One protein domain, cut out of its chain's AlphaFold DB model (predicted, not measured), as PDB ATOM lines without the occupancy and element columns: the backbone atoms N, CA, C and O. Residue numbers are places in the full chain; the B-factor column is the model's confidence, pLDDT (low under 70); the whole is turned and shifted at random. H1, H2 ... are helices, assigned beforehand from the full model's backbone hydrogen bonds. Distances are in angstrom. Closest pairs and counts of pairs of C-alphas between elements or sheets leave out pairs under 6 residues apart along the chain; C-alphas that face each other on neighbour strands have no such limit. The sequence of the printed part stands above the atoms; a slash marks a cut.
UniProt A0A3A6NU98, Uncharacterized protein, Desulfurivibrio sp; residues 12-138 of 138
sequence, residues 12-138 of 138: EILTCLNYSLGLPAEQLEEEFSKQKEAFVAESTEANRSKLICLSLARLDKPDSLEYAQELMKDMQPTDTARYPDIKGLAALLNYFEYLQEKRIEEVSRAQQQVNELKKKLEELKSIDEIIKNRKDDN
ATOM      1  N   GLU A  12      70.923  14.926 224.714       77.62
ATOM      2  CA  GLU A  12      71.485  15.982 225.567       77.62
ATOM      3  C   GLU A  12      72.407  15.410 226.651       77.62
ATOM      4  O   GLU A  12      73.539  15.873 226.804       77.62
ATOM      5  N   ILE A  13      71.980  14.354 227.352       79.31
ATOM      6  CA  ILE A  13      72.809  13.683 228.364       79.31
ATOM      7  C   ILE A  13      74.013  12.991 227.727       79.31
ATOM      8  O   ILE A  13      75.121  13.078 228.259       79.31
ATOM      9  N   LEU A  14      73.834  12.342 226.576       80.62
ATOM     10  CA  LEU A  14      74.944  11.726 225.848       80.62
ATOM     11  C   LEU A  14      75.955  12.772 225.374       80.62
ATOM     12  O   LEU A  14      77.157  12.559 225.501       80.62
ATOM     13  N   THR A  15      75.487  13.918 224.883       85.19
ATOM     14  CA  THR A  15      76.346  15.037 224.468       85.19
ATOM     15  C   THR A  15      77.093  15.620 225.663       85.19
ATOM     16  O   THR A  15      78.303  15.823 225.594       85.19
ATOM     17  N   CYS A  16      76.400  15.816 226.784       86.19
ATOM     18  CA  CYS A  16      76.966  16.291 228.043       86.19
ATOM     19  C   CYS A  16      78.065  15.357 228.578       86.19
ATOM     20  O   CYS A  16      79.143  15.813 228.972       86.19
ATOM     21  N   LEU A  17      77.836  14.043 228.535       85.69
ATOM     22  CA  LEU A  17      78.823  13.037 228.924       85.69
ATOM     23  C   LEU A  17      79.994  12.963 227.951       85.69
ATOM     24  O   LEU A  17      81.134  12.953 228.398       85.69
ATOM     25  N   ASN A  18      79.742  12.957 226.641       86.25
ATOM     26  CA  ASN A  18      80.802  12.934 225.631       86.25
ATOM     27  C   ASN A  18      81.703  14.165 225.731       86.25
ATOM     28  O   ASN A  18      82.921  14.037 225.641       86.25
ATOM     29  N   TYR A  19      81.114  15.340 225.958       90.69
ATOM     30  CA  TYR A  19      81.871  16.551 226.244       90.69
ATOM     31  C   TYR A  19      82.738  16.367 227.494       90.69
ATOM     32  O   TYR A  19      83.947  16.564 227.430       90.69
ATOM     33  N   SER A  20      82.139  15.921 228.602       90.12
ATOM     34  CA  SER A  20      82.833  15.767 229.887       90.12
ATOM     35  C   SER A  20      83.975  14.742 229.816       90.12
ATOM     36  O   SER A  20      85.062  14.998 230.319       90.12
ATOM     37  N   LEU A  21      83.759  13.606 229.145       87.06
ATOM     38  CA  LEU A  21      84.767  12.560 228.926       87.06
ATOM     39  C   LEU A  21      85.879  12.990 227.958       87.06
ATOM     40  O   LEU A  21      86.962  12.412 227.976       87.06
ATOM     41  N   GLY A  22      85.610  13.978 227.102       87.31
ATOM     42  CA  GLY A  22      86.591  14.555 226.185       87.31
ATOM     43  C   GLY A  22      87.536  15.565 226.840       87.31
ATOM     44  O   GLY A  22      88.507  15.976 226.202       87.31
ATOM     45  N   LEU A  23      87.276  15.975 228.087       91.81
ATOM     46  CA  LEU A  23      88.105  16.948 228.793       91.81
ATOM     47  C   LEU A  23      89.381  16.303 229.365       91.81
ATOM     48  O   LEU A  23      89.327  15.218 229.950       91.81
ATOM     49  N   PRO A  24      90.538  16.987 229.282       92.56
ATOM     50  CA  PRO A  24      91.713  16.648 230.079       92.56
ATOM     51  C   PRO A  24      91.411  16.701 231.583       92.56
ATOM     52  O   PRO A  24      90.622  17.535 232.021       92.56
ATOM     53  N   ALA A  25      92.098  15.882 232.384       88.94
ATOM     54  CA  ALA A  25      91.832  15.749 233.823       88.94
ATOM     55  C   ALA A  25      91.843  17.086 234.593       88.94
ATOM     56  O   ALA A  25      90.989  17.307 235.446       88.94
ATOM     57  N   GLU A  26      92.769  17.991 234.271       92.31
ATOM     58  CA  GLU A  26      92.852  19.319 234.900       92.31
ATOM     59  C   GLU A  26      91.638  20.197 234.560       92.31
ATOM     60  O   GLU A  26      91.032  20.786 235.451       92.31
ATOM     61  N   GLN A  27      91.230  20.226 233.287       94.62
ATOM     62  CA  GLN A  27      90.058  20.989 232.837       94.62
ATOM     63  C   GLN A  27      88.756  20.395 233.372       94.62
ATOM     64  O   GLN A  27      87.817  21.116 233.691       94.62
ATOM     65  N   LEU A  28      88.699  19.070 233.479       93.31
ATOM     66  CA  LEU A  28      87.564  18.358 234.039       93.31
ATOM     67  C   LEU A  28      87.367  18.699 235.529       93.31
ATOM     68  O   LEU A  28      86.235  18.880 235.974       93.31
ATOM     69  N   GLU A  29      88.457  18.829 236.288       93.88
ATOM     70  CA  GLU A  29      88.432  19.258 237.692       93.88
ATOM     71  C   GLU A  29      88.000  20.722 237.852       93.88
ATOM     72  O   GLU A  29      87.187  21.049 238.726       93.88
ATOM     73  N   GLU A  30      88.518  21.603 236.994       95.62
ATOM     74  CA  GLU A  30      88.149  23.020 236.966       95.62
ATOM     75  C   GLU A  30      86.660  23.193 236.648       95.62
ATOM     76  O   GLU A  30      85.929  23.853 237.394       95.62
ATOM     77  N   GLU A  31      86.183  22.546 235.582       95.12
ATOM     78  CA  GLU A  31      84.791  22.642 235.152       95.12
ATOM     79  C   GLU A  31      83.847  22.028 236.193       95.12
ATOM     80  O   GLU A  31      82.781  22.583 236.458       95.12
ATOM     81  N   PHE A  32      84.248  20.933 236.850       95.62
ATOM     82  CA  PHE A  32      83.505  20.375 237.979       95.62
ATOM     83  C   PHE A  32      83.378  21.376 239.130       95.62
ATOM     84  O   PHE A  32      82.273  21.597 239.629       95.62
ATOM     85  N   SER A  33      84.482  22.003 239.539       95.31
ATOM     86  CA  SER A  33      84.499  22.959 240.653       95.31
ATOM     87  C   SER A  33      83.621  24.174 240.355       95.31
ATOM     88  O   SER A  33      82.743  24.524 241.144       95.31
ATOM     89  N   LYS A  34      83.772  24.745 239.159       95.12
ATOM     90  CA  LYS A  34      82.957  25.860 238.672       95.12
ATOM     91  C   LYS A  34      81.472  25.508 238.619       95.12
ATOM     92  O   LYS A  34      80.623  26.285 239.053       95.12
ATOM     93  N   GLN A  35      81.139  24.330 238.097       94.56
ATOM     94  CA  GLN A  35      79.750  23.904 237.976       94.56
ATOM     95  C   GLN A  35      79.126  23.585 239.340       94.56
ATOM     96  O   GLN A  35      77.936  23.828 239.543       94.56
ATOM     97  N   LYS A  36      79.926  23.091 240.290       94.69
ATOM     98  CA  LYS A  36      79.516  22.887 241.681       94.69
ATOM     99  C   LYS A  36      79.180  24.213 242.357       94.69
ATOM    100  O   LYS A  36      78.124  24.316 242.975       94.69
ATOM    101  N   GLU A  37      80.015  25.234 242.195       95.00
ATOM    102  CA  GLU A  37      79.737  26.585 242.703       95.00
ATOM    103  C   GLU A  37      78.468  27.178 242.080       95.00
ATOM    104  O   GLU A  37      77.597  27.669 242.799       95.00
ATOM    105  N   ALA A  38      78.305  27.054 240.758       92.31
ATOM    106  CA  ALA A  38      77.104  27.509 240.058       92.31
ATOM    107  C   ALA A  38      75.834  26.781 240.538       92.31
ATOM    108  O   ALA A  38      74.773  27.388 240.688       92.31
ATOM    109  N   PHE A  39      75.928  25.478 240.820       92.50
ATOM    110  CA  PHE A  39      74.814  24.718 241.378       92.50
ATOM    111  C   PHE A  39      74.479  25.149 242.812       92.50
ATOM    112  O   PHE A  39      73.303  25.292 243.141       92.50
ATOM    113  N   VAL A  40      75.480  25.430 243.649       92.06
ATOM    114  CA  VAL A  40      75.259  25.972 245.001       92.06
ATOM    115  C   VAL A  40      74.600  27.355 244.950       92.06
ATOM    116  O   VAL A  40      73.749  27.647 245.786       92.06
ATOM    117  N   ALA A  41      74.957  28.190 243.972       92.31
ATOM    118  CA  ALA A  41      74.415  29.539 243.837       92.31
ATOM    119  C   ALA A  41      72.977  29.571 243.290       92.31
ATOM    120  O   ALA A  41      72.143  30.314 243.804       92.31
ATOM    121  N   GLU A  42      72.686  28.788 242.247       88.06
ATOM    122  CA  GLU A  42      71.431  28.911 241.486       88.06
ATOM    123  C   GLU A  42      70.534  27.668 241.556       88.06
ATOM    124  O   GLU A  42      69.333  27.764 241.314       88.06
ATOM    125  N   SER A  43      71.102  26.495 241.863       85.06
ATOM    126  CA  SER A  43      70.396  25.206 241.986       85.06
ATOM    127  C   SER A  43      69.460  24.866 240.818       85.06
ATOM    128  O   SER A  43      68.419  24.237 240.998       85.06
ATOM    129  N   THR A  44      69.826  25.270 239.599       84.75
ATOM    130  CA  THR A  44      69.030  24.969 238.404       84.75
ATOM    131  C   THR A  44      69.188  23.513 237.975       84.75
ATOM    132  O   THR A  44      70.246  22.904 238.151       84.75
ATOM    133  N   GLU A  45      68.153  22.962 237.338       81.12
ATOM    134  CA  GLU A  45      68.182  21.584 236.830       81.12
ATOM    135  C   GLU A  45      69.229  21.390 235.726       81.12
ATOM    136  O   GLU A  45      69.897  20.363 235.679       81.12
ATOM    137  N   ALA A  46      69.459  22.405 234.889       81.69
ATOM    138  CA  ALA A  46      70.526  22.368 233.892       81.69
ATOM    139  C   ALA A  46      71.912  22.258 234.553       81.69
ATOM    140  O   ALA A  46      72.739  21.437 234.146       81.69
ATOM    141  N   ASN A  47      72.149  23.038 235.616       87.00
ATOM    142  CA  ASN A  47      73.394  22.970 236.377       87.00
ATOM    143  C   ASN A  47      73.555  21.607 237.053       87.00
ATOM    144  O   ASN A  47      74.653  21.048 237.057       87.00
ATOM    145  N   ARG A  48      72.456  21.064 237.575       87.44
ATOM    146  CA  ARG A  48      72.389  19.750 238.209       87.44
ATOM    147  C   ARG A  48      72.745  18.624 237.240       87.44
ATOM    148  O   ARG A  48      73.649  17.844 237.526       87.44
ATOM    149  N   SER A  49      72.097  18.567 236.076       85.31
ATOM    150  CA  SER A  49      72.367  17.564 235.038       85.31
ATOM    151  C   SER A  49      73.811  17.623 234.551       85.31
ATOM    152  O   SER A  49      74.470  16.588 234.453       85.31
ATOM    153  N   LYS A  50      74.345  18.828 234.325       88.69
ATOM    154  CA  LYS A  50      75.747  19.008 233.931       88.69
ATOM    155  C   LYS A  50      76.717  18.546 235.019       88.69
ATOM    156  O   LYS A  50      77.709  17.885 234.718       88.69
ATOM    157  N   LEU A  51      76.414  18.832 236.285       92.44
ATOM    158  CA  LEU A  51      77.221  18.385 237.417       92.44
ATOM    159  C   LEU A  51      77.192  16.856 237.577       92.44
ATOM    160  O   LEU A  51      78.225  16.263 237.888       92.44
ATOM    161  N   ILE A  52      76.060  16.206 237.284       90.19
ATOM    162  CA  ILE A  52      75.968  14.740 237.215       90.19
ATOM    163  C   ILE A  52      76.882  14.207 236.099       90.19
ATOM    164  O   ILE A  52      77.689  13.323 236.372       90.19
ATOM    165  N   CYS A  53      76.842  14.764 234.880       89.56
ATOM    166  CA  CYS A  53      77.740  14.334 233.794       89.56
ATOM    167  C   CYS A  53      79.224  14.460 234.170       89.56
ATOM    168  O   CYS A  53      80.001  13.540 233.931       89.56
ATOM    169  N   LEU A  54      79.615  15.587 234.775       92.56
ATOM    170  CA  LEU A  54      80.996  15.840 235.198       92.56
ATOM    171  C   LEU A  54      81.428  14.879 236.312       92.56
ATOM    172  O   LEU A  54      82.550  14.381 236.294       92.56
ATOM    173  N   SER A  55      80.528  14.563 237.246       92.50
ATOM    174  CA  SER A  55      80.764  13.553 238.287       92.50
ATOM    175  C   SER A  55      80.974  12.166 237.670       92.50
ATOM    176  O   SER A  55      81.925  11.466 238.001       92.50
ATOM    177  N   LEU A  56      80.148  11.794 236.688       88.00
ATOM    178  CA  LEU A  56      80.276  10.530 235.957       88.00
ATOM    179  C   LEU A  56      81.512  10.463 235.045       88.00
ATOM    180  O   LEU A  56      81.955   9.370 234.702       88.00
ATOM    181  N   ALA A  57      82.089  11.600 234.656       89.00
ATOM    182  CA  ALA A  57      83.356  11.649 233.930       89.00
ATOM    183  C   ALA A  57      84.585  11.575 234.861       89.00
ATOM    184  O   ALA A  57      85.671  11.230 234.401       89.00
ATOM    185  N   ARG A  58      84.417  11.839 236.166       89.12
ATOM    186  CA  ARG A  58      85.474  11.865 237.202       89.12
ATOM    187  C   ARG A  58      85.481  10.617 238.095       89.12
ATOM    188  O   ARG A  58      85.759  10.689 239.288       89.12
ATOM    189  N   LEU A  59      85.177   9.441 237.541       83.25
ATOM    190  CA  LEU A  59      85.093   8.183 238.312       83.25
ATOM    191  C   LEU A  59      86.439   7.676 238.862       83.25
ATOM    192  O   LEU A  59      86.475   6.677 239.578       83.25
ATOM    193  N   ASP A  60      87.555   8.326 238.524       82.25
ATOM    194  CA  ASP A  60      88.838   8.131 239.203       82.25
ATOM    195  C   ASP A  60      88.823   8.664 240.645       82.25
ATOM    196  O   ASP A  60      89.616   8.211 241.474       82.25
ATOM    197  N   LYS A  61      87.917   9.597 240.960       85.25
ATOM    198  CA  LYS A  61      87.743  10.139 242.305       85.25
ATOM    199  C   LYS A  61      86.816   9.245 243.134       85.25
ATOM    200  O   LYS A  61      85.777   8.807 242.639       85.25
ATOM    201  N   PRO A  62      87.149   9.005 244.413       80.31
ATOM    202  CA  PRO A  62      86.408   8.069 245.254       80.31
ATOM    203  C   PRO A  62      84.971   8.520 245.552       80.31
ATOM    204  O   PRO A  62      84.099   7.677 245.726       80.31
ATOM    205  N   ASP A  63      84.718   9.827 245.584       85.69
ATOM    206  CA  ASP A  63      83.438  10.441 245.950       85.69
ATOM    207  C   ASP A  63      82.527  10.729 244.749       85.69
ATOM    208  O   ASP A  63      81.354  11.047 244.922       85.69
ATOM    209  N   SER A  64      83.036  10.632 243.518       88.38
ATOM    210  CA  SER A  64      82.306  11.136 242.348       88.38
ATOM    211  C   SER A  64      81.041  10.343 242.025       88.38
ATOM    212  O   SER A  64      80.036  10.939 241.635       88.38
ATOM    213  N   LEU A  65      81.046   9.022 242.229       85.62
ATOM    214  CA  LEU A  65      79.840   8.216 242.033       85.62
ATOM    215  C   LEU A  65      78.779   8.527 243.098       85.62
ATOM    216  O   LEU A  65      77.627   8.776 242.752       85.62
ATOM    217  N   GLU A  66      79.179   8.563 244.370       87.75
ATOM    218  CA  GLU A  66      78.292   8.896 245.492       87.75
ATOM    219  C   GLU A  66      77.699  10.299 245.318       87.75
ATOM    220  O   GLU A  66      76.499  10.507 245.491       87.75
ATOM    221  N   TYR A  67      78.510  11.259 244.872       91.31
ATOM    222  CA  TYR A  67      78.047  12.614 244.617       91.31
ATOM    223  C   TYR A  67      77.045  12.686 243.457       91.31
ATOM    224  O   TYR A  67      76.032  13.376 243.566       91.31
ATOM    225  N   ALA A  68      77.264  11.934 242.372       89.50
ATOM    226  CA  ALA A  68      76.293  11.824 241.284       89.50
ATOM    227  C   ALA A  68      74.962  11.206 241.755       89.50
ATOM    228  O   ALA A  68      73.896  11.671 241.355       89.50
ATOM    229  N   GLN A  69      75.012  10.192 242.626       86.19
ATOM    230  CA  GLN A  69      73.823   9.573 243.220       86.19
ATOM    231  C   GLN A  69      73.071  10.551 244.132       86.19
ATOM    232  O   GLN A  69      71.850  10.674 244.034       86.19
ATOM    233  N   GLU A  70      73.792  11.296 244.969       89.25
ATOM    234  CA  GLU A  70      73.226  12.317 245.854       89.25
ATOM    235  C   GLU A  70      72.546  13.434 245.049       89.25
ATOM    236  O   GLU A  70      71.423  13.846 245.352       89.25
ATOM    237  N   LEU A  71      73.172  13.855 243.947       88.81
ATOM    238  CA  LEU A  71      72.582  14.771 242.975       88.81
ATOM    239  C   LEU A  71      71.369  14.186 242.254       88.81
ATOM    240  O   LEU A  71      70.701  14.939 241.566       88.81
ATOM    241  N   MET A  72      71.025  12.913 242.403       83.81
ATOM    242  CA  MET A  72      69.841  12.319 241.776       83.81
ATOM    243  C   MET A  72      68.778  11.850 242.776       83.81
ATOM    244  O   MET A  72      67.703  11.428 242.355       83.81
ATOM    245  N   LYS A  73      69.034  11.947 244.086       83.69
ATOM    246  CA  LYS A  73      68.242  11.281 245.139       83.69
ATOM    247  C   LYS A  73      66.742  11.609 245.162       83.69
ATOM    248  O   LYS A  73      65.926  10.769 245.527       83.69
ATOM    249  N   ASP A  74      66.375  12.838 244.825       78.94
ATOM    250  CA  ASP A  74      65.006  13.375 244.832       78.94
ATOM    251  C   ASP A  74      64.412  13.460 243.420       78.94
ATOM    252  O   ASP A  74      63.228  13.771 243.261       78.94
ATOM    253  N   MET A  75      65.203  13.151 242.392       75.88
ATOM    254  CA  MET A  75      64.705  13.042 241.038       75.88
ATOM    255  C   MET A  75      63.868  11.749 240.988       75.88
ATOM    256  O   MET A  75      64.354  10.645 241.235       75.88
ATOM    257  N   GLN A  76      62.567  11.871 240.724       65.19
ATOM    258  CA  GLN A  76      61.670  10.716 240.655       65.19
ATOM    259  C   GLN A  76      61.634  10.164 239.222       65.19
ATOM    260  O   GLN A  76      61.301  10.912 238.302       65.19
ATOM    261  N   PRO A  77      61.877   8.856 238.997       62.31
ATOM    262  CA  PRO A  77      61.836   8.256 237.658       62.31
ATOM    263  C   PRO A  77      60.482   8.365 236.947       62.31
ATOM    264  O   PRO A  77      60.387   8.133 235.741       62.31
ATOM    265  N   THR A  78      59.423   8.648 237.702       60.72
ATOM    266  CA  THR A  78      58.048   8.811 237.226       60.72
ATOM    267  C   THR A  78      57.723  10.240 236.801       60.72
ATOM    268  O   THR A  78      56.769  10.422 236.050       60.72
ATOM    269  N   ASP A  79      58.508  11.236 237.220       64.75
ATOM    270  CA  ASP A  79      58.320  12.641 236.849       64.75
ATOM    271  C   ASP A  79      59.174  12.995 235.625       64.75
ATOM    272  O   ASP A  79      60.081  13.824 235.665       64.75
ATOM    273  N   THR A  80      58.897  12.322 234.506       63.66
ATOM    274  CA  THR A  80      59.602  12.562 233.237       63.66
ATOM    275  C   THR A  80      59.253  13.914 232.614       63.66
ATOM    276  O   THR A  80      59.894  14.323 231.656       63.66
ATOM    277  N   ALA A  81      58.226  14.605 233.116       63.94
ATOM    278  CA  ALA A  81      57.901  15.959 232.682       63.94
ATOM    279  C   ALA A  81      58.890  16.973 233.272       63.94
ATOM    280  O   ALA A  81      59.328  17.883 232.574       63.94
ATOM    281  N   ARG A  82      59.262  16.790 234.544       62.28
ATOM    282  CA  ARG A  82      60.270  17.610 235.218       62.28
ATOM    283  C   ARG A  82      61.697  17.153 234.926       62.28
ATOM    284  O   ARG A  82      62.593  17.984 234.835       62.28
ATOM    285  N   TYR A  83      61.893  15.846 234.752       63.81
ATOM    286  CA  TYR A  83      63.196  15.235 234.510       63.81
ATOM    287  C   TYR A  83      63.136  14.272 233.316       63.81
ATOM    288  O   TYR A  83      63.101  13.052 233.506       63.81
ATOM    289  N   PRO A  84      63.116  14.790 232.077       64.19
ATOM    290  CA  PRO A  84      62.963  13.966 230.875       64.19
ATOM    291  C   PRO A  84      63.977  12.818 230.786       64.19
ATOM    292  O   PRO A  84      63.620  11.714 230.373       64.19
ATOM    293  N   ASP A  85      65.184  13.021 231.319       70.62
ATOM    294  CA  ASP A  85      66.307  12.097 231.120       70.62
ATOM    295  C   ASP A  85      66.742  11.339 232.364       70.62
ATOM    296  O   ASP A  85      67.729  10.599 232.345       70.62
ATOM    297  N   ILE A  86      65.984  11.464 233.453       71.50
ATOM    298  CA  ILE A  86      66.332  10.828 234.720       71.50
ATOM    299  C   ILE A  86      66.470   9.308 234.595       71.50
ATOM    300  O   ILE A  86      67.345   8.703 235.209       71.50
ATOM    301  N   LYS A  87      65.642   8.668 233.763       68.19
ATOM    302  CA  LYS A  87      65.715   7.217 233.557       68.19
ATOM    303  C   LYS A  87      67.000   6.815 232.834       68.19
ATOM    304  O   LYS A  87      67.554   5.765 233.144       68.19
ATOM    305  N   GLY A  88      67.466   7.652 231.909       68.56
ATOM    306  CA  GLY A  88      68.735   7.475 231.214       68.56
ATOM    307  C   GLY A  88      69.934   7.687 232.134       68.56
ATOM    308  O   GLY A  88      70.845   6.866 232.163       68.56
ATOM    309  N   LEU A  89      69.896   8.733 232.960       72.44
ATOM    310  CA  LEU A  89      70.914   8.976 233.983       72.44
ATOM    311  C   LEU A  89      70.966   7.849 235.028       72.44
ATOM    312  O   LEU A  89      72.044   7.379 235.376       72.44
ATOM    313  N   ALA A  90      69.813   7.339 235.469       72.00
ATOM    314  CA  ALA A  90      69.745   6.224 236.412       72.00
ATOM    315  C   ALA A  90      70.249   4.914 235.784       72.00
ATOM    316  O   ALA A  90      70.908   4.111 236.444       72.00
ATOM    317  N   ALA A  91      69.963   4.686 234.499       68.50
ATOM    318  CA  ALA A  91      70.516   3.568 233.739       68.50
ATOM    319  C   ALA A  91      72.051   3.627 233.677       68.50
ATOM    320  O   ALA A  91      72.709   2.606 233.883       68.50
ATOM    321  N   LEU A  92      72.611   4.816 233.447       70.81
ATOM    322  CA  LEU A  92      74.055   5.039 233.435       70.81
ATOM    323  C   LEU A  92      74.678   4.840 234.818       70.81
ATOM    324  O   LEU A  92      75.686   4.151 234.915       70.81
ATOM    325  N   LEU A  93      74.062   5.353 235.888       75.38
ATOM    326  CA  LEU A  93      74.541   5.136 237.257       75.38
ATOM    327  C   LEU A  93      74.619   3.653 237.620       75.38
ATOM    328  O   LEU A  93      75.664   3.200 238.072       75.38
ATOM    329  N   ASN A  94      73.559   2.885 237.350       72.25
ATOM    330  CA  ASN A  94      73.560   1.438 237.597       72.25
ATOM    331  C   ASN A  94      74.664   0.725 236.798       72.25
ATOM    332  O   ASN A  94      75.263  -0.241 237.265       72.25
ATOM    333  N   TYR A  95      74.927   1.184 235.571       69.50
ATOM    334  CA  TYR A  95      76.007   0.645 234.754       69.50
ATOM    335  C   TYR A  95      77.388   0.985 235.334       69.50
ATOM    336  O   TYR A  95      78.255   0.115 235.388       69.50
ATOM    337  N   PHE A  96      77.591   2.214 235.810       72.31
ATOM    338  CA  PHE A  96      78.847   2.629 236.430       72.31
ATOM    339  C   PHE A  96      79.100   1.957 237.781       72.31
ATOM    340  O   PHE A  96      80.232   1.555 238.033       72.31
ATOM    341  N   GLU A  97      78.069   1.763 238.600       75.44
ATOM    342  CA  GLU A  97      78.146   0.989 239.845       75.44
ATOM    343  C   GLU A  97      78.596  -0.450 239.559       75.44
ATOM    344  O   GLU A  97      79.590  -0.914 240.115       75.44
ATOM    345  N   TYR A  98      77.978  -1.109 238.572       74.62
ATOM    346  CA  TYR A  98      78.409  -2.431 238.112       74.62
ATOM    347  C   TYR A  98      79.876  -2.456 237.639       74.62
ATOM    348  O   TYR A  98      80.631  -3.382 237.953       74.62
ATOM    349  N   LEU A  99      80.314  -1.445 236.878       72.00
ATOM    350  CA  LEU A  99      81.711  -1.343 236.443       72.00
ATOM    351  C   LEU A  99      82.672  -1.114 237.618       72.00
ATOM    352  O   LEU A  99      83.792  -1.631 237.592       72.00
ATOM    353  N   GLN A 100      82.257  -0.354 238.632       72.75
ATOM    354  CA  GLN A 100      83.050  -0.094 239.827       72.75
ATOM    355  C   GLN A 100      83.216  -1.366 240.664       72.75
ATOM    356  O   GLN A 100      84.347  -1.704 241.016       72.75
ATOM    357  N   GLU A 101      82.137  -2.116 240.903       76.88
ATOM    358  CA  GLU A 101      82.182  -3.423 241.575       76.88
ATOM    359  C   GLU A 101      83.147  -4.375 240.858       76.88
ATOM    360  O   GLU A 101      84.053  -4.943 241.474       76.88
ATOM    361  N   LYS A 102      83.028  -4.471 239.528       73.69
ATOM    362  CA  LYS A 102      83.915  -5.304 238.712       73.69
ATOM    363  C   LYS A 102      85.384  -4.879 238.837       73.69
ATOM    364  O   LYS A 102      86.259  -5.734 238.969       73.69
ATOM    365  N   ARG A 103      85.671  -3.571 238.836       73.00
ATOM    366  CA  ARG A 103      87.037  -3.052 239.017       73.00
ATOM    367  C   ARG A 103      87.588  -3.395 240.404       73.00
ATOM    368  O   ARG A 103      88.748  -3.785 240.510       73.00
ATOM    369  N   ILE A 104      86.783  -3.262 241.459       76.69
ATOM    370  CA  ILE A 104      87.184  -3.616 242.830       76.69
ATOM    371  C   ILE A 104      87.555  -5.100 242.907       76.69
ATOM    372  O   ILE A 104      88.590  -5.446 243.480       76.69
ATOM    373  N   GLU A 105      86.762  -5.977 242.286       80.25
ATOM    374  CA  GLU A 105      87.091  -7.401 242.205       80.25
ATOM    375  C   GLU A 105      88.414  -7.656 241.473       80.25
ATOM    376  O   GLU A 105      89.235  -8.442 241.946       80.25
ATOM    377  N   GLU A 106      88.637  -7.006 240.328       80.06
ATOM    378  CA  GLU A 106      89.867  -7.153 239.542       80.06
ATOM    379  C   GLU A 106      91.103  -6.695 240.328       80.06
ATOM    380  O   GLU A 106      92.101  -7.418 240.385       80.06
ATOM    381  N   VAL A 107      91.020  -5.542 240.998       79.69
ATOM    382  CA  VAL A 107      92.091  -5.025 241.864       79.69
ATOM    383  C   VAL A 107      92.351  -5.972 243.032       79.69
ATOM    384  O   VAL A 107      93.506  -6.279 243.325       79.69
ATOM    385  N   SER A 108      91.301  -6.491 243.670       85.69
ATOM    386  CA  SER A 108      91.429  -7.457 244.766       85.69
ATOM    387  C   SER A 108      92.151  -8.735 244.318       85.69
ATOM    388  O   SER A 108      93.092  -9.186 244.978       85.69
ATOM    389  N   ARG A 109      91.795  -9.279 243.145       88.75
ATOM    390  CA  ARG A 109      92.478 -10.444 242.554       88.75
ATOM    391  C   ARG A 109      93.943 -10.144 242.236       88.75
ATOM    392  O   ARG A 109      94.812 -10.951 242.559       88.75
ATOM    393  N   ALA A 110      94.235  -8.983 241.649       85.62
ATOM    394  CA  ALA A 110      95.608  -8.569 241.366       85.62
ATOM    395  C   ALA A 110      96.434  -8.433 242.660       85.62
ATOM    396  O   ALA A 110      97.572  -8.899 242.727       85.62
ATOM    397  N   GLN A 111      95.845  -7.875 243.721       86.69
ATOM    398  CA  GLN A 111      96.484  -7.750 245.029       86.69
ATOM    399  C   GLN A 111      96.814  -9.123 245.635       86.69
ATOM    400  O   GLN A 111      97.907  -9.316 246.174       86.69
ATOM    401  N   GLN A 112      95.900 -10.091 245.521       90.88
ATOM    402  CA  GLN A 112      96.138 -11.471 245.955       90.88
ATOM    403  C   GLN A 112      97.314 -12.101 245.201       90.88
ATOM    404  O   GLN A 112      98.218 -12.643 245.833       90.88
ATOM    405  N   GLN A 113      97.365 -11.949 243.874       91.50
ATOM    406  CA  GLN A 113      98.473 -12.456 243.055       91.50
ATOM    407  C   GLN A 113      99.818 -11.822 243.431       91.50
ATOM    408  O   GLN A 113     100.821 -12.524 243.554       91.50
ATOM    409  N   VAL A 114      99.852 -10.506 243.665       92.06
ATOM    410  CA  VAL A 114     101.062  -9.810 244.133       92.06
ATOM    411  C   VAL A 114     101.526 -10.365 245.481       92.06
ATOM    412  O   VAL A 114     102.721 -10.583 245.674       92.06
ATOM    413  N   ASN A 115     100.604 -10.620 246.409       90.94
ATOM    414  CA  ASN A 115     100.941 -11.184 247.715       90.94
ATOM    415  C   ASN A 115     101.478 -12.619 247.607       90.94
ATOM    416  O   ASN A 115     102.464 -12.952 248.266       90.94
ATOM    417  N   GLU A 116     100.892 -13.455 246.747       93.25
ATOM    418  CA  GLU A 116     101.403 -14.802 246.473       93.25
ATOM    419  C   GLU A 116     102.804 -14.775 245.853       93.25
ATOM    420  O   GLU A 116     103.683 -15.530 246.270       93.25
ATOM    421  N   LEU A 117     103.035 -13.887 244.881       91.38
ATOM    422  CA  LEU A 117     104.347 -13.718 244.256       91.38
ATOM    423  C   LEU A 117     105.393 -13.232 245.261       91.38
ATOM    424  O   LEU A 117     106.506 -13.753 245.266       91.38
ATOM    425  N   LYS A 118     105.037 -12.297 246.152       90.75
ATOM    426  CA  LYS A 118     105.916 -11.869 247.251       90.75
ATOM    427  C   LYS A 118     106.285 -13.035 248.162       90.75
ATOM    428  O   LYS A 118     107.456 -13.190 248.488       90.75
ATOM    429  N   LYS A 119     105.316 -13.881 248.528       91.69
ATOM    430  CA  LYS A 119     105.576 -15.063 249.358       91.69
ATOM    431  C   LYS A 119     106.535 -16.039 248.667       91.69
ATOM    432  O   LYS A 119     107.519 -16.444 249.274       91.69
ATOM    433  N   LYS A 120     106.302 -16.344 247.386       90.12
ATOM    434  CA  LYS A 120     107.194 -17.203 246.586       90.12
ATOM    435  C   LYS A 120     108.602 -16.618 246.453       90.12
ATOM    436  O   LYS A 120     109.575 -17.361 246.485       90.12
ATOM    437  N   LEU A 121     108.722 -15.298 246.312       91.50
ATOM    438  CA  LEU A 121     110.019 -14.624 246.246       91.50
ATOM    439  C   LEU A 121     110.795 -14.763 247.563       91.50
ATOM    440  O   LEU A 121     111.990 -15.036 247.532       91.50
ATOM    441  N   GLU A 122     110.133 -14.595 248.709       89.50
ATOM    442  CA  GLU A 122     110.764 -14.784 250.024       89.50
ATOM    443  C   GLU A 122     111.174 -16.245 250.264       89.50
ATOM    444  O   GLU A 122     112.277 -16.504 250.742       89.50
ATOM    445  N   GLU A 123     110.346 -17.209 249.851       89.19
ATOM    446  CA  GLU A 123     110.705 -18.635 249.880       89.19
ATOM    447  C   GLU A 123     111.954 -18.924 249.026       89.19
ATOM    448  O   GLU A 123     112.864 -19.618 249.479       89.19
ATOM    449  N   LEU A 124     112.049 -18.343 247.823       89.00
ATOM    450  CA  LEU A 124     113.225 -18.484 246.957       89.00
ATOM    451  C   LEU A 124     114.485 -17.849 247.560       89.00
ATOM    452  O   LEU A 124     115.544 -18.472 247.523       89.00
ATOM    453  N   LYS A 125     114.384 -16.655 248.161       87.06
ATOM    454  CA  LYS A 125     115.520 -16.019 248.856       87.06
ATOM    455  C   LYS A 125     116.038 -16.881 250.005       87.06
ATOM    456  O   LYS A 125     117.247 -17.032 250.155       87.06
ATOM    457  N   SER A 126     115.132 -17.474 250.783       84.00
ATOM    458  CA  SER A 126     115.498 -18.382 251.873       84.00
ATOM    459  C   SER A 126     116.231 -19.626 251.355       84.00
ATOM    460  O   SER A 126     117.216 -20.060 251.954       84.00
ATOM    461  N   ILE A 127     115.806 -20.178 250.212       82.50
ATOM    462  CA  ILE A 127     116.498 -21.301 249.561       82.50
ATOM    463  C   ILE A 127     117.904 -20.890 249.097       82.50
ATOM    464  O   ILE A 127     118.860 -21.629 249.338       82.50
ATOM    465  N   ASP A 128     118.054 -19.715 248.481       77.19
ATOM    466  CA  ASP A 128     119.355 -19.203 248.034       77.19
ATOM    467  C   ASP A 128     120.338 -18.987 249.199       77.19
ATOM    468  O   ASP A 128     121.524 -19.305 249.073       77.19
ATOM    469  N   GLU A 129     119.863 -18.508 250.353       77.81
ATOM    470  CA  GLU A 129     120.679 -18.384 251.570       77.81
ATOM    471  C   GLU A 129     121.150 -19.747 252.093       77.81
ATOM    472  O   GLU A 129     122.328 -19.913 252.416       77.81
ATOM    473  N   ILE A 130     120.268 -20.753 252.115       78.50
ATOM    474  CA  ILE A 130     120.635 -22.122 252.509       78.50
ATOM    475  C   ILE A 130     121.704 -22.692 251.565       78.50
ATOM    476  O   ILE A 130     122.636 -23.363 252.017       78.50
ATOM    477  N   ILE A 131     121.587 -22.439 250.259       78.88
ATOM    478  CA  ILE A 131     122.555 -22.910 249.259       78.88
ATOM    479  C   ILE A 131     123.910 -22.214 249.427       78.88
ATOM    480  O   ILE A 131     124.936 -22.888 249.330       78.88
ATOM    481  N   LYS A 132     123.933 -20.898 249.682       79.31
ATOM    482  CA  LYS A 132     125.178 -20.155 249.942       79.31
ATOM    483  C   LYS A 132     125.896 -20.665 251.184       79.31
ATOM    484  O   LYS A 132     127.054 -21.049 251.080       79.31
ATOM    485  N   ASN A 133     125.189 -20.785 252.307       73.12
ATOM    486  CA  ASN A 133     125.792 -21.236 253.564       73.12
ATOM    487  C   ASN A 133     126.401 -22.645 253.437       73.12
ATOM    488  O   ASN A 133     127.474 -22.907 253.960       73.12
ATOM    489  N   ARG A 134     125.783 -23.542 252.653       70.06
ATOM    490  CA  ARG A 134     126.339 -24.883 252.383       70.06
ATOM    491  C   ARG A 134     127.547 -24.906 251.441       70.06
ATOM    492  O   ARG A 134     128.238 -25.920 251.397       70.06
ATOM    493  N   LYS A 135     127.750 -23.866 250.631       68.06
ATOM    494  CA  LYS A 135     128.929 -23.736 249.760       68.06
ATOM    495  C   LYS A 135     130.118 -23.116 250.483       68.06
ATOM    496  O   LYS A 135     131.234 -23.418 250.092       68.06
ATOM    497  N   ASP A 136     129.872 -22.287 251.491       64.94
ATOM    498  CA  ASP A 136     130.928 -21.662 252.293       64.94
ATOM    499  C   ASP A 136     131.457 -22.607 253.401       64.94
ATOM    500  O   ASP A 136     132.576 -22.427 253.876       64.94
ATOM    501  N   ASP A 137     130.688 -23.645 253.763       54.88
ATOM    502  CA  ASP A 137     131.049 -24.687 254.744       54.88
ATOM    503  C   ASP A 137     131.829 -25.897 254.153       54.88
ATOM    504  O   ASP A 137     132.124 -26.848 254.883       54.88
ATOM    505  N   ASN A 138     132.157 -25.892 252.852       48.19
ATOM    506  CA  ASN A 138     132.883 -26.959 252.129       48.19
ATOM    507  C   ASN A 138     134.129 -26.409 251.424       48.19
ATOM    508  O   ASN A 138     135.145 -27.140 251.378       48.19
TER     509      ASN A 138
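Overview. This is residues 12 to 138 of the 138 residues of an uncharacterized protein of Desulfurivibrio sp (UniProt A0A3A6NU98). One very long helix, H5, runs out from a compact head of four shorter helices like a handle, its first part beside the head and residues 101 to 138, of which 101 to 136 belong to H5, sticking out free. In the head H3 is in the middle, with H1, H2 and H4 packed round it, and H4 packs on H5. The printed part has 127 residues, with five named helices in the order H1, H2, H3, H4, H5 and no named strand; the class is all helix. The whole is extended, with a radius of gyration of the C-alphas of 24.3 A and spans of 88 by 30 by 22 A, the length being made by the free arm of H5.

Arrangement. H5, residues 86 to 136, touches H4, residues 64 to 70, with its residues 93 to 97 alone; the closest C-alphas, of Gln 69 and Leu 93, are 7.5 A apart. The two form a helical hairpin, opposite ways at a tilt of 35.1 degrees, only just steep. The hub is H3, residues 45 to 57, which touches three other helices. With its residues 51 to 56 alone it touches H4, closest at the C-alphas of Ser 55 and Ser 64, 5.0 A apart, in a helical hairpin at a shallow tilt of 33 degrees, only just short of steep. H2, residues 25 to 42, forms another helical hairpin with H3 at a shallow tilt of 25 degrees, opposite ways, and the closest C-alphas, of Phe 39 and Asn 47, are 5.5 A apart. H1, residues 12 to 21, touches H3 at a steep tilt of 41 degrees, the same way, closest at the C-alphas of Leu 17 and Cys 53, 5.2 A apart. H1 and H5 are close but not clearly touching, with the closest C-alphas, of Ile 13 and Leu 89, 7.6 A apart. H2 and H5 are apart. In H1, H2, H3, H4 and H5 every O i to N i+4 pair is within hydrogen-bond range.

Along the chain. H5 measures 74.4 A from C-alpha 86 at (66.332, 10.828, 234.720) to C-alpha 136 at (130.928, -21.662, 252.293). H2 measures 25.5 A, H3 18.4 A and H4 9.8 A. H1 begins at C-alpha 12, at (71.485, 15.982, 225.567), and measures 14.1 A.

Size, cuts and confidence. The C-alphas of Ala 81 and Asn 138, the two farthest apart, are 88.6 A apart. Without the free stretch, the body spans 36 by 33 by 22 A. The printed part has no cut, and the link from H4 to H5, residues 71 to 85, is long. The mean pLDDT of the printed part is 82.4; residues 76 to 84, 87 to 88, 91, 95 and 135 to 138 are under 70.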